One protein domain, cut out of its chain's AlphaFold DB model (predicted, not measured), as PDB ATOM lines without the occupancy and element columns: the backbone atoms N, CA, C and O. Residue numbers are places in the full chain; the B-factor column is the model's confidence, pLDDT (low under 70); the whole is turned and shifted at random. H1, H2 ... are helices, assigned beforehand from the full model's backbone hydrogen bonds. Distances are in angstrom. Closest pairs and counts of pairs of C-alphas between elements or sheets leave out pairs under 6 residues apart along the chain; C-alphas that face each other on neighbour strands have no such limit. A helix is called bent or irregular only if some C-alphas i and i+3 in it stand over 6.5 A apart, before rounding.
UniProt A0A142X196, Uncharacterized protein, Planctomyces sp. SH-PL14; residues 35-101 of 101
ATOM      1  N   LEU A  35     -11.123  46.926   2.213       93.50
ATOM      2  CA  LEU A  35     -12.589  46.974   2.331       93.50
ATOM      3  C   LEU A  35     -13.252  45.666   1.874       93.50
ATOM      4  O   LEU A  35     -13.997  45.040   2.630       93.50
ATOM      5  N   ILE A  36     -12.947  45.217   0.650       95.25
ATOM      6  CA  ILE A  36     -13.502  43.975   0.091       95.25
ATOM      7  C   ILE A  36     -12.994  42.736   0.853       95.25
ATOM      8  O   ILE A  36     -13.831  41.909   1.223       95.25
ATOM      9  N   PRO A  37     -11.684  42.570   1.137       96.31
ATOM     10  CA  PRO A  37     -11.192  41.466   1.965       96.31
ATOM     11  C   PRO A  37     -11.854  41.382   3.344       96.31
ATOM     12  O   PRO A  37     -12.263  40.298   3.756       96.31
ATOM     13  N   THR A  38     -12.026  42.517   4.027       95.69
ATOM     14  CA  THR A  38     -12.679  42.566   5.345       95.69
ATOM     15  C   THR A  38     -14.141  42.138   5.252       95.69
ATOM     16  O   THR A  38     -14.590  41.308   6.039       95.69
ATOM     17  N   LEU A  39     -14.885  42.634   4.258       96.62
ATOM     18  CA  LEU A  39     -16.272  42.215   4.034       96.62
ATOM     19  C   LEU A  39     -16.384  40.735   3.636       96.62
ATOM     20  O   LEU A  39     -17.330  40.073   4.051       96.62
ATOM     21  N   LYS A  40     -15.417  40.182   2.888       97.62
ATOM     22  CA  LYS A  40     -15.352  38.739   2.586       97.62
ATOM     23  C   LYS A  40     -15.117  37.902   3.843       97.62
ATOM     24  O   LYS A  40     -15.722  36.841   3.984       97.62
ATOM     25  N   ASP A  41     -14.267  38.374   4.753       96.75
ATOM     26  CA  ASP A  41     -14.053  37.722   6.045       96.75
ATOM     27  C   ASP A  41     -15.347  37.708   6.871       96.75
ATOM     28  O   ASP A  41     -15.792  36.634   7.269       96.75
ATOM     29  N   ILE A  42     -16.020  38.857   7.001       96.44
ATOM     30  CA  ILE A  42     -17.318  38.971   7.690       96.44
ATOM     31  C   ILE A  42     -18.376  38.081   7.020       96.44
ATOM     32  O   ILE A  42     -19.126  37.390   7.704       96.44
ATOM     33  N   ALA A  43     -18.421  38.029   5.688       97.19
ATOM     34  CA  ALA A  43     -19.346  37.167   4.950       97.19
ATOM     35  C   ALA A  43     -19.148  35.673   5.259       97.19
ATOM     36  O   ALA A  43     -20.094  34.887   5.222       97.19
ATOM     37  N   ARG A  44     -17.914  35.269   5.577       97.44
ATOM     38  CA  ARG A  44     -17.565  33.890   5.931       97.44
ATOM     39  C   ARG A  44     -17.843  33.597   7.404       97.44
ATOM     40  O   ARG A  44     -18.466  32.580   7.729       97.44
ATOM     41  N   THR A  45     -17.371  34.459   8.297       95.88
ATOM     42  CA  THR A  45     -17.365  34.211   9.747       95.88
ATOM     43  C   THR A  45     -18.657  34.671  10.411       95.88
ATOM     44  O   THR A  45     -19.185  33.950  11.251       95.88
ATOM     45  N   GLY A  46     -19.244  35.772   9.940       93.75
ATOM     46  CA  GLY A  46     -20.324  36.501  10.609       93.75
ATOM     47  C   GLY A  46     -19.815  37.436  11.709       93.75
ATOM     48  O   GLY A  46     -20.622  38.099  12.347       93.75
ATOM     49  N   GLU A  47     -18.497  37.501  11.908       93.69
ATOM     50  CA  GLU A  47     -17.842  38.231  12.993       93.69
ATOM     51  C   GLU A  47     -17.412  39.619  12.519       93.69
ATOM     52  O   GLU A  47     -16.616  39.751  11.585       93.69
ATOM     53  N   PHE A  48     -17.916  40.663  13.174       92.50
ATOM     54  CA  PHE A  48     -17.664  42.065  12.815       92.50
ATOM     55  C   PHE A  48     -17.349  42.957  14.020       92.50
ATOM     56  O   PHE A  48     -17.099  44.157  13.851       92.50
ATOM     57  N   GLU A  49     -17.368  42.402  15.234       85.56
ATOM     58  CA  GLU A  49     -17.061  43.151  16.447       85.56
ATOM     59  C   GLU A  49     -15.652  43.753  16.367       85.56
ATOM     60  O   GLU A  49     -14.708  43.141  15.867       85.56
ATOM     61  N   GLY A  50     -15.529  45.018  16.771       85.75
ATOM     62  CA  GLY A  50     -14.291  45.791  16.640       85.75
ATOM     63  C   GLY A  50     -13.942  46.250  15.216       85.75
ATOM     64  O   GLY A  50     -13.054  47.083  15.065       85.75
ATOM     65  N   LYS A  51     -14.643  45.778  14.171       89.38
ATOM     66  CA  LYS A  51     -14.369  46.145  12.767       89.38
ATOM     67  C   LYS A  51     -15.345  47.176  12.199       89.38
ATOM     68  O   LYS A  51     -14.980  47.882  11.262       89.38
ATOM     69  N   LEU A  52     -16.562  47.286  12.744       91.12
ATOM     70  CA  LEU A  52     -17.630  48.118  12.159       91.12
ATOM     71  C   LEU A  52     -17.246  49.578  11.977       91.12
ATOM     72  O   LEU A  52     -17.472  50.125  10.902       91.12
ATOM     73  N   ASN A  53     -16.670  50.206  13.000       91.62
ATOM     74  CA  ASN A  53     -16.380  51.632  12.928       91.62
ATOM     75  C   ASN A  53     -15.283  51.918  11.895       91.62
ATOM     76  O   ASN A  53     -15.453  52.788  11.046       91.62
ATOM     77  N   SER A  54     -14.200  51.138  11.906       91.94
ATOM     78  CA  SER A  54     -13.128  51.241  10.910       91.94
ATOM     79  C   SER A  54     -13.629  50.953   9.494       91.94
ATOM     80  O   SER A  54     -13.232  51.632   8.549       91.94
ATOM     81  N   LEU A  55     -14.513  49.964   9.332       93.56
ATOM     82  CA  LEU A  55     -15.094  49.616   8.037       93.56
ATOM     83  C   LEU A  55     -16.029  50.719   7.526       93.56
ATOM     84  O   LEU A  55     -15.973  51.064   6.351       93.56
ATOM     85  N   THR A  56     -16.837  51.303   8.414       94.75
ATOM     86  CA  THR A  56     -17.704  52.452   8.114       94.75
ATOM     87  C   THR A  56     -16.860  53.637   7.652       94.75
ATOM     88  O   THR A  56     -17.065  54.116   6.541       94.75
ATOM     89  N   ALA A  57     -15.841  54.022   8.424       93.19
ATOM     90  CA  ALA A  57     -14.949  55.124   8.070       93.19
ATOM     91  C   ALA A  57     -14.233  54.888   6.727       93.19
ATOM     92  O   ALA A  57     -14.188  55.775   5.882       93.19
ATOM     93  N   GLY A  58     -13.733  53.671   6.479       94.25
ATOM     94  CA  GLY A  58     -13.070  53.349   5.212       94.25
ATOM     95  C   GLY A  58     -14.014  53.406   4.002       94.25
ATOM     96  O   GLY A  58     -13.607  53.802   2.909       94.25
ATOM     97  N   LEU A  59     -15.291  53.046   4.179       95.19
ATOM     98  CA  LEU A  59     -16.320  53.198   3.144       95.19
ATOM     99  C   LEU A  59     -16.657  54.679   2.906       95.19
ATOM    100  O   LEU A  59     -16.747  55.108   1.754       95.19
ATOM    101  N   GLU A  60     -16.788  55.473   3.968       94.44
ATOM    102  CA  GLU A  60     -17.041  56.917   3.890       94.44
ATOM    103  C   GLU A  60     -15.912  57.657   3.158       94.44
ATOM    104  O   GLU A  60     -16.185  58.437   2.245       94.44
ATOM    105  N   GLU A  61     -14.649  57.337   3.452       93.81
ATOM    106  CA  GLU A  61     -13.480  57.894   2.753       93.81
ATOM    107  C   GLU A  61     -13.472  57.594   1.246       93.81
ATOM    108  O   GLU A  61     -12.872  58.321   0.453       93.81
ATOM    109  N   LYS A  62     -14.158  56.528   0.823       91.06
ATOM    110  CA  LYS A  62     -14.337  56.162  -0.589       91.06
ATOM    111  C   LYS A  62     -15.615  56.702  -1.215       91.06
ATOM    112  O   LYS A  62     -15.897  56.386  -2.371       91.06
ATOM    113  N   GLY A  63     -16.392  57.501  -0.485       93.38
ATOM    114  CA  GLY A  63     -17.693  57.979  -0.950       93.38
ATOM    115  C   GLY A  63     -18.710  56.845  -1.131       93.38
ATOM    116  O   GLY A  63     -19.605  56.939  -1.974       93.38
ATOM    117  N   LEU A  64     -18.558  55.745  -0.388       94.38
ATOM    118  CA  LEU A  64     -19.443  54.575  -0.386       94.38
ATOM    119  C   LEU A  64     -20.480  54.697   0.744       94.38
ATOM    120  O   LEU A  64     -20.625  53.798   1.569       94.38
ATOM    121  N   MET A  65     -21.176  55.837   0.802       94.88
ATOM    122  CA  MET A  65     -22.037  56.208   1.936       94.88
ATOM    123  C   MET A  65     -23.184  55.215   2.165       94.88
ATOM    124  O   MET A  65     -23.429  54.811   3.299       94.88
ATOM    125  N   ASP A  66     -23.829  54.735   1.098       95.19
ATOM    126  CA  ASP A  66     -24.898  53.731   1.211       95.19
ATOM    127  C   ASP A  66     -24.378  52.417   1.810       95.19
ATOM    128  O   ASP A  66     -25.035  51.779   2.636       95.19
ATOM    129  N   GLN A  67     -23.164  52.013   1.424       96.12
ATOM    130  CA  GLN A  67     -22.524  50.817   1.962       96.12
ATOM    131  C   GLN A  67     -22.085  51.029   3.416       96.12
ATOM    132  O   GLN A  67     -22.191  50.099   4.214       96.12
ATOM    133  N   ALA A  68     -21.636  52.234   3.780       95.50
ATOM    134  CA  ALA A  68     -21.299  52.585   5.159       95.50
ATOM    135  C   ALA A  68     -22.528  52.465   6.078       95.50
ATOM    136  O   ALA A  68     -22.455  51.831   7.131       95.50
ATOM    137  N   VAL A  69     -23.686  52.972   5.641       94.94
ATOM    138  CA  VAL A  69     -24.964  52.812   6.359       94.94
ATOM    139  C   VAL A  69     -25.354  51.337   6.478       94.94
ATOM    140  O   VAL A  69     -25.759  50.884   7.552       94.94
ATOM    141  N   ALA A  70     -25.197  50.559   5.403       95.00
ATOM    142  CA  ALA A  70     -25.484  49.128   5.433       95.00
ATOM    143  C   ALA A  70     -24.614  48.383   6.460       95.00
ATOM    144  O   ALA A  70     -25.138  47.562   7.215       95.00
ATOM    145  N   VAL A  71     -23.319  48.701   6.556       95.00
ATOM    146  CA  VAL A  71     -22.416  48.114   7.560       95.00
ATOM    147  C   VAL A  71     -22.858  48.451   8.984       95.00
ATOM    148  O   VAL A  71     -22.904  47.558   9.828       95.00
ATOM    149  N   GLN A  72     -23.268  49.692   9.263       94.25
ATOM    150  CA  GLN A  72     -23.748  50.075  10.599       94.25
ATOM    151  C   GLN A  72     -24.967  49.252  11.059       94.25
ATOM    152  O   GLN A  72     -25.148  49.007  12.257       94.25
ATOM    153  N   SER A  73     -25.780  48.764  10.115       94.69
ATOM    154  CA  SER A  73     -26.942  47.922  10.419       94.69
ATOM    155  C   SER A  73     -26.584  46.519  10.925       94.69
ATOM    156  O   SER A  73     -27.429  45.892  11.560       94.69
ATOM    157  N   PHE A  74     -25.346  46.037  10.730       95.81
ATOM    158  CA  PHE A  74     -24.934  44.672  11.102       95.81
ATOM    159  C   PHE A  74     -25.121  44.373  12.590       95.81
ATOM    160  O   PHE A  74     -25.488  43.260  12.947       95.81
ATOM    161  N   SER A  75     -24.963  45.385  13.447       93.94
ATOM    162  CA  SER A  75     -25.202  45.290  14.895       93.94
ATOM    163  C   SER A  75     -26.629  44.868  15.278       93.94
ATOM    164  O   SER A  75     -26.866  44.459  16.411       93.94
ATOM    165  N   ARG A  76     -27.587  44.976  14.349       95.06
ATOM    166  CA  ARG A  76     -29.008  44.654  14.547       95.06
ATOM    167  C   ARG A  76     -29.424  43.341  13.882       95.06
ATOM    168  O   ARG A  76     -30.601  42.996  13.930       95.06
ATOM    169  N   LEU A  77     -28.493  42.656  13.226       95.81
ATOM    170  CA  LEU A  77     -28.748  41.465  12.425       95.81
ATOM    171  C   LEU A  77     -28.282  40.204  13.154       95.81
ATOM    172  O   LEU A  77     -27.352  40.229  13.961       95.81
ATOM    173  N   THR A  78     -28.894  39.072  12.821       96.00
ATOM    174  CA  THR A  78     -28.369  37.764  13.220       96.00
ATOM    175  C   THR A  78     -27.072  37.446  12.462       96.00
ATOM    176  O   THR A  78     -26.863  37.948  11.354       96.00
ATOM    177  N   PRO A  79     -26.214  36.539  12.966       94.44
ATOM    178  CA  PRO A  79     -24.982  36.170  12.264       94.44
ATOM    179  C   PRO A  79     -25.211  35.676  10.826       94.44
ATOM    180  O   PRO A  79     -24.426  35.978   9.930       94.44
ATOM    181  N   ALA A  80     -26.297  34.940  10.572       96.00
ATOM    182  CA  ALA A  80     -26.639  34.470   9.228       96.00
ATOM    183  C   ALA A  80     -27.009  35.628   8.283       96.00
ATOM    184  O   ALA A  80     -26.589  35.649   7.122       96.00
ATOM    185  N   GLU A  81     -27.757  36.611   8.784       97.56
ATOM    186  CA  GLU A  81     -28.112  37.817   8.035       97.56
ATOM    187  C   GLU A  81     -26.892  38.700   7.779       97.56
ATOM    188  O   GLU A  81     -26.743  39.198   6.667       97.56
ATOM    189  N   VAL A  82     -25.979  38.826   8.747       97.12
ATOM    190  CA  VAL A  82     -24.708  39.542   8.563       97.12
ATOM    191  C   VAL A  82     -23.873  38.904   7.465       97.12
ATOM    192  O   VAL A  82     -23.407  39.608   6.570       97.12
ATOM    193  N   LYS A  83     -23.721  37.572   7.477       98.00
ATOM    194  CA  LYS A  83     -22.976  36.862   6.426       98.00
ATOM    195  C   LYS A  83     -23.532  37.174   5.041       98.00
ATOM    196  O   LYS A  83     -22.780  37.487   4.117       98.00
ATOM    197  N   LYS A  84     -24.861  37.130   4.912       97.88
ATOM    198  CA  LYS A  84     -25.560  37.451   3.665       97.88
ATOM    199  C   LYS A  84     -25.369  38.917   3.268       97.88
ATOM    200  O   LYS A  84     -24.978  39.183   2.135       97.88
ATOM    201  N   ALA A  85     -25.591  39.850   4.191       97.31
ATOM    202  CA  ALA A  85     -25.471  41.282   3.940       97.31
ATOM    203  C   ALA A  85     -24.040  41.668   3.532       97.31
ATOM    204  O   ALA A  85     -23.847  42.380   2.547       97.31
ATOM    205  N   ALA A  86     -23.028  41.133   4.218       97.44
ATOM    206  CA  ALA A  86     -21.628  41.332   3.865       97.44
ATOM    207  C   ALA A  86     -21.293  40.745   2.484       97.44
ATOM    208  O   ALA A  86     -20.638  41.413   1.683       97.44
ATOM    209  N   ALA A  87     -21.789  39.547   2.155       97.94
ATOM    210  CA  ALA A  87     -21.600  38.953   0.829       97.94
ATOM    211  C   ALA A  87     -22.232  39.800  -0.288       97.94
ATOM    212  O   ALA A  87     -21.659  39.936  -1.371       97.94
ATOM    213  N   ASP A  88     -23.402  40.387  -0.039       97.75
ATOM    214  CA  ASP A  88     -24.067  41.251  -1.010       97.75
ATOM    215  C   ASP A  88     -23.348  42.599  -1.163       97.75
ATOM    216  O   ASP A  88     -23.203  43.078  -2.291       97.75
ATOM    217  N   LEU A  89     -22.802  43.164  -0.080       96.62
ATOM    218  CA  LEU A  89     -21.929  44.338  -0.157       96.62
ATOM    219  C   LEU A  89     -20.668  44.059  -0.982       96.62
ATOM    220  O   LEU A  89     -20.328  44.868  -1.842       96.62
ATOM    221  N   VAL A  90     -20.017  42.903  -0.803       97.31
ATOM    222  CA  VAL A  90     -18.864  42.502  -1.633       97.31
ATOM    223  C   VAL A  90     -19.225  42.543  -3.118       97.31
ATOM    224  O   VAL A  90     -18.526  43.192  -3.894       97.31
ATOM    225  N   LYS A  91     -20.347  41.924  -3.513       96.88
ATOM    226  CA  LYS A  91     -20.793  41.917  -4.916       96.88
ATOM    227  C   LYS A  91     -21.035  43.327  -5.450       96.88
ATOM    228  O   LYS A  91     -20.685  43.617  -6.593       96.88
ATOM    229  N   GLN A  92     -21.647  44.203  -4.651       95.44
ATOM    230  CA  GLN A  92     -21.899  45.590  -5.046       95.44
ATOM    231  C   GLN A  92     -20.594  46.358  -5.271       95.44
ATOM    232  O   GLN A  92     -20.453  47.035  -6.291       95.44
ATOM    233  N   LEU A  93     -19.635  46.219  -4.352       93.38
ATOM    234  CA  LEU A  93     -18.334  46.880  -4.441       93.38
ATOM    235  C   LEU A  93     -17.512  46.370  -5.627       93.38
ATOM    236  O   LEU A  93     -16.970  47.177  -6.377       93.38
ATOM    237  N   GLU A  94     -17.473  45.056  -5.850       94.50
ATOM    238  CA  GLU A  94     -16.785  44.456  -7.000       94.50
ATOM    239  C   GLU A  94     -17.419  44.891  -8.328       94.50
ATOM    240  O   GLU A  94     -16.710  45.251  -9.272       94.50
ATOM    241  N   LYS A  95     -18.757  44.931  -8.399       94.12
ATOM    242  CA  LYS A  95     -19.470  45.442  -9.575       94.12
ATOM    243  C   LYS A  95     -19.121  46.907  -9.834       94.12
ATOM    244  O   LYS A  95     -18.817  47.257 -10.971       94.12
ATOM    245  N   ARG A  96     -19.136  47.750  -8.795       89.31
ATOM    246  CA  ARG A  96     -18.802  49.177  -8.904       89.31
ATOM    247  C   ARG A  96     -17.354  49.385  -9.345       89.31
ATOM    248  O   ARG A  96     -17.121  50.212 -10.217       89.31
ATOM    249  N   ALA A  97     -16.413  48.616  -8.798       87.88
ATOM    250  CA  ALA A  97     -15.009  48.663  -9.198       87.88
ATOM    251  C   ALA A  97     -14.835  48.310 -10.682       87.88
ATOM    252  O   ALA A  97     -14.139  49.017 -11.401       87.88
ATOM    253  N   LYS A  98     -15.539  47.278 -11.166       89.19
ATOM    254  CA  LYS A  98     -15.514  46.893 -12.584       89.19
ATOM    255  C   LYS A  98     -16.137  47.946 -13.505       89.19
ATOM    256  O   LYS A  98     -15.705  48.069 -14.640       89.19
ATOM    257  N   SER A  99     -17.155  48.671 -13.046       86.00
ATOM    258  CA  SER A  99     -17.790  49.753 -13.815       86.00
ATOM    259  C   SER A  99     -17.009  51.072 -13.796       86.00
ATOM    260  O   SER A  99     -17.370  51.980 -14.535       86.00
ATOM    261  N   ALA A 100     -15.999  51.198 -12.932       75.62
ATOM    262  CA  ALA A 100     -15.150  52.383 -12.813       75.62
ATOM    263  C   ALA A 100     -13.789  52.238 -13.529       75.62
ATOM    264  O   ALA A 100     -13.030  53.206 -13.562       75.62
ATOM    265  N   SER A 101     -13.481  51.050 -14.065       62.94
ATOM    266  CA  SER A 101     -12.374  50.785 -15.002       62.94
ATOM    267  C   SER A 101     -12.853  50.868 -16.443       62.94
ATOM    268  O   SER A 101     -12.031  51.297 -17.278       62.94
TER     269      SER A 101
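AT A GLANCE: This is residues 35 to 101 of the 101 residues of an uncharacterized protein of Planctomyces sp. SH-PL14 (UniProt A0A142X196). Four helices run up and down side by side in a small bundle, at the four corners of a square in the order H1, H2, H3, H4. H1 with H4 and H2 with H3 make two close pairs, with fewer contacts between the pairs, and the far end of the long H4 sticks out with residues 95 to 101. The printed part has 67 residues with four named helices and no named strand; its class is all helix. It is compact, with a radius of gyration of the C-alphas of 11.0 A, and elongated, spanning 34 by 19 by 16 A.

IN THESE COORDINATES: H1 is residues 35 to 45, from C-alpha 35 at (-12.589, 46.974, 2.331), 15.5 A long. H2 is residues 52 to 61, 14.2 A. H3 is residues 65 to 76, 18.5 A, and only just irregular: C-alphas 72 and 75 are 6.6 A apart. H4 is residues 79 to 99, 30.3 A, ending at C-alpha 99 at (-17.790, 49.753, -13.815).

HOW THE PARTS SIT: H1 and H2 form a helical hairpin, opposite ways at a shallow tilt of 27 degrees; they touch, the closest C-alphas being those of Leu 35 and Leu 55, 6.8 A. H2 and H3, also a hairpin, touch at a shallow tilt of 8 degrees, closest at the C-alphas of Thr 56 and Ala 68, 4.7 A. In the hairpin of H3 and H4, at 10 degrees, H4 touches H3 with residues 82 to 89 alone; the closest C-alphas, of Phe 74 and Val 82, are 5.7 A apart. H4 touches H1, opposite ways at 28 degrees, closest at the C-alphas of Ala 43 and Lys 83, 3.9 A. H1 and H3 are apart, as are H2 and H4. Every O i to N i+4 pair is within hydrogen-bond range in H1, H2 and H4, and 5 of 8 in H3.

THE WHOLE: The C-alphas of Thr 78 and Ser 101, the two farthest apart, are 35.0 A apart. The printed part has no cut and no long link. Residue 101, the chain's last, has pLDDT under 70.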